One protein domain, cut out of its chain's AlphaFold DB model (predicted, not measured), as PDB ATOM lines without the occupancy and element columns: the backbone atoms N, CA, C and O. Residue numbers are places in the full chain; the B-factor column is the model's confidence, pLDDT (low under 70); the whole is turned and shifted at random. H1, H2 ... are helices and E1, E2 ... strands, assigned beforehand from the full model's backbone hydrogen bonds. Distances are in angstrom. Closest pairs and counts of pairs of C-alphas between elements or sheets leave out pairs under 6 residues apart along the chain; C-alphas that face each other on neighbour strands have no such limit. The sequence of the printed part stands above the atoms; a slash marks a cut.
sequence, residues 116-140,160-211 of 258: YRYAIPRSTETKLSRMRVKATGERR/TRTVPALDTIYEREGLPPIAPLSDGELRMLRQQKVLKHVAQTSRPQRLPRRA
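What this domain is: This is residues 116 to 140 and 160 to 211 of the 258 residues of an uncharacterized protein of Sorangium cellulosum So0157-2 (UniProt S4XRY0). The model is a loose, flat T: H1 makes one arm of the crossbar, H4 followed by H3 makes the other, and the short two-stranded ribbon E1 and E2 is the stem. H2 lies near the middle beside the first residues of H1, and the ends of H1, H2 and H4 come together where the arms and stem meet. The printed part has 77 residues with four named helices and two named strands, in the order H1 E1 H2 H3 H4 E2; the sheet has the order E1 - E2, antiparallel, and the class is mostly helix. The whole is loose, with a radius of gyration of the C-alphas of 14.3 A and spans of 43 by 32 by 15 A.

Where its parts are: The printed part begins at Tyr 116. H1, residues 121 to 136, starts with C-alpha 121 at (-8.208, -129.804, -36.136) and is 21.7 A long from first to last C-alpha. After the cut, E1 takes residues 160 to 163, 9.8 A. H2 takes residues 166 to 172, 10.0 A. H3 takes residues 183 to 191, 12.4 A, and begins with C-alpha 183 at (-12.663, -110.766, -49.301). H4 takes residues 195 to 201, 9.9 A. E2 takes residues 205 to 208, 10.0 A, and ends with C-alpha 208 at (-16.064, -142.915, -38.302).

How they stand to each other: H1 touches H2 with residues 121 to 125 alone; the closest C-alphas, of Pro 121 and Leu 166, are 5.0 A apart. The two run the same way at a shallow tilt of 20 degrees. H2 and H4 are close but not clearly touching, the closest C-alphas, of Leu 166 and Thr 201, being 5.7 A apart. H3 and H4 are also close but not clearly touching, about perpendicular at 74 degrees, with the C-alphas of Leu 189 and Leu 195 closest at 5.5 A. H1 and H3 are apart. E1 and E2 are antiparallel neighbours with 147 degrees between their directions; N 163 and O 205 are 2.7 A apart and N 161 and O 207 are 2.8 A apart, within hydrogen-bond range. In H1, H2, H3 and H4 every O i to N i+4 pair is within hydrogen-bond range.

The domain as a whole: The two C-alphas farthest apart, of Gly 137 and Gln 191, are 43.7 A apart. Residues 141 to 159 are not printed, and C-alphas 140 and 160 are 20.3 A apart across this cut. The links E1 to H2, H3 to H4 and H4 to E2 are tight, and H2 to H3 is short. The mean pLDDT of the printed part is 89.8, and residues 210 to 211 are under 70.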
ATOM      1  N   TYR A 116      -2.305-120.465 -36.822       94.12
ATOM      2  CA  TYR A 116      -2.472-120.836 -38.219       94.12
ATOM      3  C   TYR A 116      -3.920-121.225 -38.539       94.12
ATOM      4  O   TYR A 116      -4.427-122.238 -38.069       94.12
ATOM      5  N   ARG A 117      -4.554-120.478 -39.439       91.94
ATOM      6  CA  ARG A 117      -6.000-120.555 -39.696       91.94
ATOM      7  C   ARG A 117      -6.482-121.837 -40.380       91.94
ATOM      8  O   ARG A 117      -7.631-122.225 -40.228       91.94
ATOM      9  N   TYR A 118      -5.620-122.505 -41.143       92.88
ATOM     10  CA  TYR A 118      -6.002-123.656 -41.978       92.88
ATOM     11  C   TYR A 118      -5.437-124.977 -41.447       92.88
ATOM     12  O   TYR A 118      -5.053-125.850 -42.230       92.88
ATOM     13  N   ALA A 119      -5.269-125.094 -40.129       93.00
ATOM     14  CA  ALA A 119      -4.701-126.285 -39.510       93.00
ATOM     15  C   ALA A 119      -5.714-127.441 -39.499       93.00
ATOM     16  O   ALA A 119      -6.920-127.234 -39.386       93.00
ATOM     17  N   ILE A 120      -5.231-128.684 -39.550       93.19
ATOM     18  CA  ILE A 120      -6.097-129.861 -39.398       93.19
ATOM     19  C   ILE A 120      -6.489-129.990 -37.914       93.19
ATOM     20  O   ILE A 120      -5.593-130.250 -37.107       93.19
ATOM     21  N   PRO A 121      -7.783-129.897 -37.536       93.06
ATOM     22  CA  PRO A 121      -8.208-129.804 -36.136       93.06
ATOM     23  C   PRO A 121      -7.645-130.930 -35.270       93.06
ATOM     24  O   PRO A 121      -6.960-130.690 -34.283       93.06
ATOM     25  N   ARG A 122      -7.804-132.181 -35.709       91.50
ATOM     26  CA  ARG A 122      -7.359-133.358 -34.953       91.50
ATOM     27  C   ARG A 122      -5.846-133.415 -34.721       91.50
ATOM     28  O   ARG A 122      -5.394-133.762 -33.629       91.50
ATOM     29  N   SER A 123      -5.062-133.141 -35.761       91.81
ATOM     30  CA  SER A 123      -3.600-133.160 -35.660       91.81
ATOM     31  C   SER A 123      -3.126-132.046 -34.727       91.81
ATOM     32  O   SER A 123      -2.249-132.273 -33.896       91.81
ATOM     33  N   THR A 124      -3.761-130.877 -34.814       93.06
ATOM     34  CA  THR A 124      -3.495-129.721 -33.955       93.06
ATOM     35  C   THR A 124      -3.862-129.995 -32.503       93.06
ATOM     36  O   THR A 124      -3.027-129.786 -31.633       93.06
ATOM     37  N   GLU A 125      -5.046-130.541 -32.229       92.69
ATOM     38  CA  GLU A 125      -5.486-130.920 -30.880       92.69
ATOM     39  C   GLU A 125      -4.527-131.930 -30.241       92.69
ATOM     40  O   GLU A 125      -4.118-131.771 -29.092       92.69
ATOM     41  N   THR A 126      -4.114-132.947 -31.004       92.19
ATOM     42  CA  THR A 126      -3.158-133.960 -30.532       92.19
ATOM     43  C   THR A 126      -1.809-133.322 -30.205       92.19
ATOM     44  O   THR A 126      -1.220-133.618 -29.166       92.19
ATOM     45  N   LYS A 127      -1.319-132.436 -31.080       93.00
ATOM     46  CA  LYS A 127      -0.067-131.702 -30.885       93.00
ATOM     47  C   LYS A 127      -0.132-130.817 -29.639       93.00
ATOM     48  O   LYS A 127       0.734-130.938 -28.778       93.00
ATOM     49  N   LEU A 128      -1.157-129.973 -29.521       92.50
ATOM     50  CA  LEU A 128      -1.325-129.057 -28.390       92.50
ATOM     51  C   LEU A 128      -1.504-129.820 -27.076       92.50
ATOM     52  O   LEU A 128      -0.821-129.519 -26.106       92.50
ATOM     53  N   SER A 129      -2.288-130.901 -27.071       91.62
ATOM     54  CA  SER A 129      -2.438-131.761 -25.893       91.62
ATOM     55  C   SER A 129      -1.112-132.378 -25.448       91.62
ATOM     56  O   SER A 129      -0.813-132.389 -24.256       91.62
ATOM     57  N   ARG A 130      -0.292-132.875 -26.385       92.12
ATOM     58  CA  ARG A 130       1.047-133.403 -26.069       92.12
ATOM     59  C   ARG A 130       1.956-132.319 -25.500       92.12
ATOM     60  O   ARG A 130       2.657-132.576 -24.528       92.12
ATOM     61  N   MET A 131       1.940-131.128 -26.098       91.88
ATOM     62  CA  MET A 131       2.726-129.990 -25.621       91.88
ATOM     63  C   MET A 131       2.305-129.567 -24.215       91.88
ATOM     64  O   MET A 131       3.167-129.419 -23.356       91.88
ATOM     65  N   ARG A 132       1.000-129.453 -23.957       91.31
ATOM     66  CA  ARG A 132       0.451-129.113 -22.643       91.31
ATOM     67  C   ARG A 132       0.871-130.124 -21.585       91.31
ATOM     68  O   ARG A 132       1.416-129.721 -20.568       91.31
ATOM     69  N   VAL A 133       0.706-131.423 -21.845       92.81
ATOM     70  CA  VAL A 133       1.141-132.484 -20.914       92.81
ATOM     71  C   VAL A 133       2.648-132.420 -20.668       92.81
ATOM     72  O   VAL A 133       3.081-132.600 -19.540       92.81
ATOM     73  N   LYS A 134       3.457-132.137 -21.692       91.19
ATOM     74  CA  LYS A 134       4.911-132.005 -21.526       91.19
ATOM     75  C   LYS A 134       5.307-130.767 -20.711       91.19
ATOM     76  O   LYS A 134       6.306-130.820 -20.009       91.19
ATOM     77  N   ALA A 135       4.555-129.672 -20.825       90.44
ATOM     78  CA  ALA A 135       4.839-128.415 -20.135       90.44
ATOM     79  C   ALA A 135       4.297-128.372 -18.694       90.44
ATOM     80  O   ALA A 135       4.956-127.832 -17.819       90.44
ATOM     81  N   THR A 136       3.108-128.934 -18.457       91.94
ATOM     82  CA  THR A 136       2.367-128.826 -17.181       91.94
ATOM     83  C   THR A 136       2.248-130.150 -16.427       91.94
ATOM     84  O   THR A 136       1.888-130.159 -15.261       91.94
ATOM     85  N   GLY A 137       2.486-131.292 -17.083       91.50
ATOM     86  CA  GLY A 137       2.185-132.625 -16.542       91.50
ATOM     87  C   GLY A 137       0.697-132.998 -16.583       91.50
ATOM     88  O   GLY A 137       0.343-134.174 -16.496       91.50
ATOM     89  N   GLU A 138      -0.195-132.031 -16.794       89.00
ATOM     90  CA  GLU A 138      -1.630-132.229 -16.641       89.00
ATOM     91  C   GLU A 138      -2.287-132.823 -17.886       89.00
ATOM     92  O   GLU A 138      -2.204-132.309 -19.010       89.00
ATOM     93  N   ARG A 139      -3.050-133.900 -17.691       88.50
ATOM     94  CA  ARG A 139      -3.931-134.464 -18.719       88.50
ATOM     95  C   ARG A 139      -5.357-133.985 -18.484       88.50
ATOM     96  O   ARG A 139      -5.905-134.146 -17.400       88.50
ATOM     97  N   ARG A 140      -5.990-133.459 -19.533       84.19
ATOM     98  CA  ARG A 140      -7.428-133.177 -19.513       84.19
ATOM     99  C   ARG A 140      -8.188-134.493 -19.531       84.19
ATOM    100  O   ARG A 140      -7.838-135.397 -20.293       84.19
ATOM    101  N   THR A 160     -17.748-144.167 -33.923       82.62
ATOM    102  CA  THR A 160     -17.495-142.776 -34.322       82.62
ATOM    103  C   THR A 160     -16.542-142.079 -33.350       82.62
ATOM    104  O   THR A 160     -16.290-142.541 -32.236       82.62
ATOM    105  N   ARG A 161     -15.951-140.970 -33.793       84.25
ATOM    106  CA  ARG A 161     -15.174-140.039 -32.975       84.25
ATOM    107  C   ARG A 161     -15.624-138.615 -33.268       84.25
ATOM    108  O   ARG A 161     -15.852-138.272 -34.426       84.25
ATOM    109  N   THR A 162     -15.701-137.790 -32.237       86.31
ATOM    110  CA  THR A 162     -15.936-136.354 -32.392       86.31
ATOM    111  C   THR A 162     -14.607-135.657 -32.659       86.31
ATOM    112  O   THR A 162     -13.623-135.910 -31.968       86.31
ATOM    113  N   VAL A 163     -14.577-134.805 -33.674       89.50
ATOM    114  CA  VAL A 163     -13.492-133.875 -33.976       89.50
ATOM    115  C   VAL A 163     -14.022-132.473 -33.669       89.50
ATOM    116  O   VAL A 163     -14.986-132.053 -34.316       89.50
ATOM    117  N   PRO A 164     -13.464-131.775 -32.667       90.94
ATOM    118  CA  PRO A 164     -13.865-130.407 -32.361       90.94
ATOM    119  C   PRO A 164     -13.499-129.448 -33.502       90.94
ATOM    120  O   PRO A 164     -12.608-129.734 -34.309       90.94
ATOM    121  N   ALA A 165     -14.202-128.317 -33.570       93.56
ATOM    122  CA  ALA A 165     -13.868-127.239 -34.494       93.56
ATOM    123  C   ALA A 165     -12.506-126.629 -34.137       93.56
ATOM    124  O   ALA A 165     -12.100-126.641 -32.972       93.56
ATOM    125  N   LEU A 166     -11.808-126.074 -35.127       93.00
ATOM    126  CA  LEU A 166     -10.488-125.488 -34.910       93.00
ATOM    127  C   LEU A 166     -10.519-124.348 -33.882       93.00
ATOM    128  O   LEU A 166      -9.664-124.321 -33.000       93.00
ATOM    129  N   ASP A 167     -11.541-123.496 -33.941       92.31
ATOM    130  CA  ASP A 167     -11.736-122.373 -33.015       92.31
ATOM    131  C   ASP A 167     -11.856-122.866 -31.570       92.31
ATOM    132  O   ASP A 167     -11.090-122.457 -30.702       92.31
ATOM    133  N   THR A 168     -12.691-123.885 -31.340       92.69
ATOM    134  CA  THR A 168     -12.851-124.486 -30.006       92.69
ATOM    135  C   THR A 168     -11.562-125.116 -29.472       92.69
ATOM    136  O   THR A 168     -11.360-125.177 -28.262       92.69
ATOM    137  N   ILE A 169     -10.669-125.604 -30.342       93.12
ATOM    138  CA  ILE A 169      -9.361-126.126 -29.919       93.12
ATOM    139  C   ILE A 169      -8.453-124.974 -29.479       93.12
ATOM    140  O   ILE A 169      -7.729-125.119 -28.497       93.12
ATOM    141  N   TYR A 170      -8.480-123.852 -30.197       94.06
ATOM    142  CA  TYR A 170      -7.680-122.673 -29.871       94.06
ATOM    143  C   TYR A 170      -8.149-122.005 -28.588       94.06
ATOM    144  O   TYR A 170      -7.323-121.808 -27.701       94.06
ATOM    145  N   GLU A 171      -9.454-121.811 -28.422       92.88
ATOM    146  CA  GLU A 171     -10.053-121.314 -27.179       92.88
ATOM    147  C   GLU A 171      -9.657-122.180 -25.980       92.88
ATOM    148  O   GLU A 171      -9.171-121.683 -24.966       92.88
ATOM    149  N   ARG A 172      -9.777-123.507 -26.114       91.69
ATOM    150  CA  ARG A 172      -9.389-124.454 -25.058       91.69
ATOM    151  C   ARG A 172      -7.925-124.339 -24.662       91.69
ATOM    152  O   ARG A 172      -7.595-124.666 -23.527       91.69
ATOM    153  N   GLU A 173      -7.034-123.998 -25.578       90.25
ATOM    154  CA  GLU A 173      -5.594-123.900 -25.317       90.25
ATOM    155  C   GLU A 173      -5.153-122.444 -25.074       90.25
ATOM    156  O   GLU A 173      -3.956-122.173 -25.036       90.25
ATOM    157  N   GLY A 174      -6.105-121.516 -24.889       90.06
ATOM    158  CA  GLY A 174      -5.838-120.105 -24.589       90.06
ATOM    159  C   GLY A 174      -5.199-119.335 -25.747       90.06
ATOM    160  O   GLY A 174      -4.529-118.331 -25.525       90.06
ATOM    161  N   LEU A 175      -5.351-119.823 -26.980       90.06
ATOM    162  CA  LEU A 175      -4.858-119.152 -28.178       90.06
ATOM    163  C   LEU A 175      -5.882-118.117 -28.663       90.06
ATOM    164  O   LEU A 175      -7.086-118.346 -28.516       90.06
ATOM    165  N   PRO A 176      -5.428-117.009 -29.275       90.88
ATOM    166  CA  PRO A 176      -6.339-115.990 -29.765       90.88
ATOM    167  C   PRO A 176      -7.275-116.554 -30.842       90.88
ATOM    168  O   PRO A 176      -6.891-117.470 -31.584       90.88
ATOM    169  N   PRO A 177      -8.507-116.022 -30.926       89.12
ATOM    170  CA  PRO A 177      -9.505-116.507 -31.864       89.12
ATOM    171  C   PRO A 177      -9.068-116.255 -33.307       89.12
ATOM    172  O   PRO A 177      -8.313-115.330 -33.611       89.12
ATOM    173  N   ILE A 178      -9.563-117.087 -34.220       88.44
ATOM    174  CA  ILE A 178      -9.309-116.902 -35.644       88.44
ATOM    175  C   ILE A 178     -10.095-115.678 -36.118       88.44
ATOM    176  O   ILE A 178     -11.320-115.647 -36.028       88.44
ATOM    177  N   ALA A 179      -9.392-114.680 -36.662       87.69
ATOM    178  CA  ALA A 179     -10.024-113.523 -37.289       87.69
ATOM    179  C   ALA A 179     -11.010-113.955 -38.401       87.69
ATOM    180  O   ALA A 179     -10.848-115.036 -38.979       87.69
ATOM    181  N   PRO A 180     -12.018-113.145 -38.761       87.88
ATOM    182  CA  PRO A 180     -12.876-113.428 -39.912       87.88
ATOM    183  C   PRO A 180     -12.080-113.415 -41.229       87.88
ATOM    184  O   PRO A 180     -10.957-112.910 -41.305       87.88
ATOM    185  N   LEU A 181     -12.601-114.067 -42.274       88.81
ATOM    186  CA  LEU A 181     -11.938-114.083 -43.582       88.81
ATOM    187  C   LEU A 181     -12.168-112.759 -44.307       88.81
ATOM    188  O   LEU A 181     -13.306-112.310 -44.416       88.81
ATOM    189  N   SER A 182     -11.100-112.186 -44.856       92.44
ATOM    190  CA  SER A 182     -11.208-111.035 -45.756       92.44
ATOM    191  C   SER A 182     -11.684-111.453 -47.153       92.44
ATOM    192  O   SER A 182     -11.506-112.599 -47.581       92.44
ATOM    193  N   ASP A 183     -12.214-110.505 -47.927       92.19
ATOM    194  CA  ASP A 183     -12.663-110.766 -49.301       92.19
ATOM    195  C   ASP A 183     -11.539-111.272 -50.214       92.19
ATOM    196  O   ASP A 183     -11.750-112.153 -51.054       92.19
ATOM    197  N   GLY A 184     -10.319-110.754 -50.036       93.06
ATOM    198  CA  GLY A 184      -9.140-111.208 -50.774       93.06
ATOM    199  C   GLY A 184      -8.788-112.664 -50.465       93.06
ATOM    200  O   GLY A 184      -8.530-113.457 -51.378       93.06
ATOM    201  N   GLU A 185      -8.853-113.052 -49.191       91.12
ATOM    202  CA  GLU A 185      -8.647-114.439 -48.768       91.12
ATOM    203  C   GLU A 185      -9.733-115.363 -49.325       91.12
ATOM    204  O   GLU A 185      -9.420-116.442 -49.831       91.12
ATOM    205  N   LEU A 186     -10.997-114.933 -49.320       93.44
ATOM    206  CA  LEU A 186     -12.096-115.697 -49.913       93.44
ATOM    207  C   LEU A 186     -11.879-115.932 -51.412       93.44
ATOM    208  O   LEU A 186     -12.038-117.064 -51.883       93.44
ATOM    209  N   ARG A 187     -11.457-114.906 -52.164       94.31
ATOM    210  CA  ARG A 187     -11.099-115.043 -53.590       94.31
ATOM    211  C   ARG A 187      -9.969-116.055 -53.782       94.31
ATOM    212  O   ARG A 187     -10.092-116.957 -54.614       94.31
ATOM    213  N   MET A 188      -8.911-115.969 -52.974       94.44
ATOM    214  CA  MET A 188      -7.791-116.914 -53.012       94.44
ATOM    215  C   MET A 188      -8.253-118.356 -52.747       94.44
ATOM    216  O   MET A 188      -7.876-119.279 -53.473       94.44
ATOM    217  N   LEU A 189      -9.082-118.572 -51.723       93.75
ATOM    218  CA  LEU A 189      -9.562-119.903 -51.348       93.75
ATOM    219  C   LEU A 189     -10.498-120.508 -52.398       93.75
ATOM    220  O   LEU A 189     -10.448-121.723 -52.618       93.75
ATOM    221  N   ARG A 190     -11.315-119.682 -53.069       94.38
ATOM    222  CA  ARG A 190     -12.124-120.091 -54.231       94.38
ATOM    223  C   ARG A 190     -11.229-120.549 -55.375       94.38
ATOM    224  O   ARG A 190     -11.388-121.668 -55.855       94.38
ATOM    225  N   GLN A 191     -10.238-119.737 -55.744       93.75
ATOM    226  CA  GLN A 191      -9.303-120.051 -56.829       93.75
ATOM    227  C   GLN A 191      -8.531-121.352 -56.567       93.75
ATOM    228  O   GLN A 191      -8.310-122.153 -57.475       93.75
ATOM    229  N   GLN A 192      -8.143-121.595 -55.314       92.62
ATOM    230  CA  GLN A 192      -7.422-122.806 -54.914       92.62
ATOM    231  C   GLN A 192      -8.339-124.014 -54.652       92.62
ATOM    232  O   GLN A 192      -7.827-125.107 -54.409       92.62
ATOM    233  N   LYS A 193      -9.669-123.842 -54.709       92.88
ATOM    234  CA  LYS A 193     -10.688-124.863 -54.407       92.88
ATOM    235  C   LYS A 193     -10.576-125.446 -52.987       92.88
ATOM    236  O   LYS A 193     -10.835-126.627 -52.769       92.88
ATOM    237  N   VAL A 194     -10.201-124.618 -52.004       93.44
ATOM    238  CA  VAL A 194      -9.961-125.040 -50.604       93.44
ATOM    239  C   VAL A 194     -11.106-124.645 -49.662       93.44
ATOM    240  O   VAL A 194     -11.141-125.102 -48.524       93.44
ATOM    241  N   LEU A 195     -12.096-123.867 -50.116       91.12
ATOM    242  CA  LEU A 195     -13.211-123.416 -49.267       91.12
ATOM    243  C   LEU A 195     -13.917-124.547 -48.508       91.12
ATOM    244  O   LEU A 195     -14.207-124.398 -47.325       91.12
ATOM    245  N   LYS A 196     -14.141-125.696 -49.159       91.12
ATOM    246  CA  LYS A 196     -14.758-126.866 -48.515       91.12
ATOM    247  C   LYS A 196     -13.958-127.324 -47.297       91.12
ATOM    248  O   LYS A 196     -14.543-127.641 -46.270       91.12
ATOM    249  N   HIS A 197     -12.631-127.333 -47.402       91.00
ATOM    250  CA  HIS A 197     -11.760-127.704 -46.295       91.00
ATOM    251  C   HIS A 197     -11.857-126.695 -45.145       91.00
ATOM    252  O   HIS A 197     -12.008-127.113 -44.004       91.00
ATOM    253  N   VAL A 198     -11.853-125.391 -45.436       91.06
ATOM    254  CA  VAL A 198     -11.966-124.342 -44.404       91.06
ATOM    255  C   VAL A 198     -13.311-124.420 -43.677       91.06
ATOM    256  O   VAL A 198     -13.363-124.430 -42.450       91.06
ATOM    257  N   ALA A 199     -14.407-124.589 -44.420       90.31
ATOM    258  CA  ALA A 199     -15.731-124.777 -43.830       90.31
ATOM    259  C   ALA A 199     -15.807-126.045 -42.960       90.31
ATOM    260  O   ALA A 199     -16.508-126.070 -41.950       90.31
ATOM    261  N   GLN A 200     -15.079-127.101 -43.336       90.75
ATOM    262  CA  GLN A 200     -14.983-128.318 -42.536       90.75
ATOM    263  C   GLN A 200     -14.185-128.108 -41.246       90.75
ATOM    264  O   GLN A 200     -14.564-128.672 -40.226       90.75
ATOM    265  N   THR A 201     -13.105-127.320 -41.267       90.44
ATOM    266  CA  THR A 201     -12.276-127.083 -40.076       90.44
ATOM    267  C   THR A 201     -12.966-126.222 -39.023       90.44
ATOM    268  O   THR A 201     -12.720-126.425 -37.837       90.44
ATOM    269  N   SER A 202     -13.850-125.312 -39.433       88.69
ATOM    270  CA  SER A 202     -14.602-124.441 -38.517       88.69
ATOM    271  C   SER A 202     -15.826-125.114 -37.883       88.69
ATOM    272  O   SER A 202     -16.427-124.556 -36.973       88.69
ATOM    273  N   ARG A 203     -16.229-126.309 -38.335       89.75
ATOM    274  CA  ARG A 203     -17.412-127.012 -37.811       89.75
ATOM    275  C   ARG A 203     -17.008-128.242 -36.996       89.75
ATOM    276  O   ARG A 203     -16.149-128.998 -37.451       89.75
ATOM    277  N   PRO A 204     -17.643-128.509 -35.841       89.25
ATOM    278  CA  PRO A 204     -17.454-129.776 -35.149       89.25
ATOM    279  C   PRO A 204     -18.029-130.910 -36.007       89.25
ATOM    280  O   PRO A 204     -19.117-130.792 -36.571       89.25
ATOM    281  N   GLN A 205     -17.299-132.018 -36.125       88.00
ATOM    282  CA  GLN A 205     -17.694-133.147 -36.974       88.00
ATOM    283  C   GLN A 205     -17.584-134.470 -36.230       88.00
ATOM    284  O   GLN A 205     -16.656-134.691 -35.457       88.00
ATOM    285  N   ARG A 206     -18.500-135.399 -36.509       84.75
ATOM    286  CA  ARG A 206     -18.378-136.796 -36.082       84.75
ATOM    287  C   ARG A 206     -17.911-137.631 -37.265       84.75
ATOM    288  O   ARG A 206     -18.595-137.709 -38.276       84.75
ATOM    289  N   LEU A 207     -16.736-138.238 -37.137       84.38
ATOM    290  CA  LEU A 207     -16.137-139.075 -38.175       84.38
ATOM    291  C   LEU A 207     -16.106-140.539 -37.725       84.38
ATOM    292  O   LEU A 207     -15.840-140.801 -36.548       84.38
ATOM    293  N   PRO A 208     -16.301-141.514 -38.625       82.38
ATOM    294  CA  PRO A 208     -16.064-142.915 -38.302       82.38
ATOM    295  C   PRO A 208     -14.587-143.132 -37.924       82.38
ATOM    296  O   PRO A 208     -13.662-142.538 -38.490       82.38
ATOM    297  N   ARG A 209     -14.338-143.956 -36.901       74.31
ATOM    298  CA  ARG A 209     -13.003-144.181 -36.319       74.31
ATOM    299  C   ARG A 209     -12.108-144.985 -37.266       74.31
ATOM    300  O   ARG A 209     -10.900-144.741 -37.294       74.31
ATOM    301  N   ARG A 210     -12.722-145.861 -38.059       63.94
ATOM    302  CA  ARG A 210     -12.162-146.569 -39.207       63.94
ATOM    303  C   ARG A 210     -13.155-146.330 -40.341       63.94
ATOM    304  O   ARG A 210     -14.324-146.660 -40.177       63.94
ATOM    305  N   ALA A 211     -12.727-145.715 -41.437       50.84
ATOM    306  CA  ALA A 211     -13.483-145.881 -42.664       50.84
ATOM    307  C   ALA A 211     -13.338-147.370 -43.002       50.84
ATOM    308  O   ALA A 211     -12.245-147.807 -43.357       50.84
TER     309      ALA A 211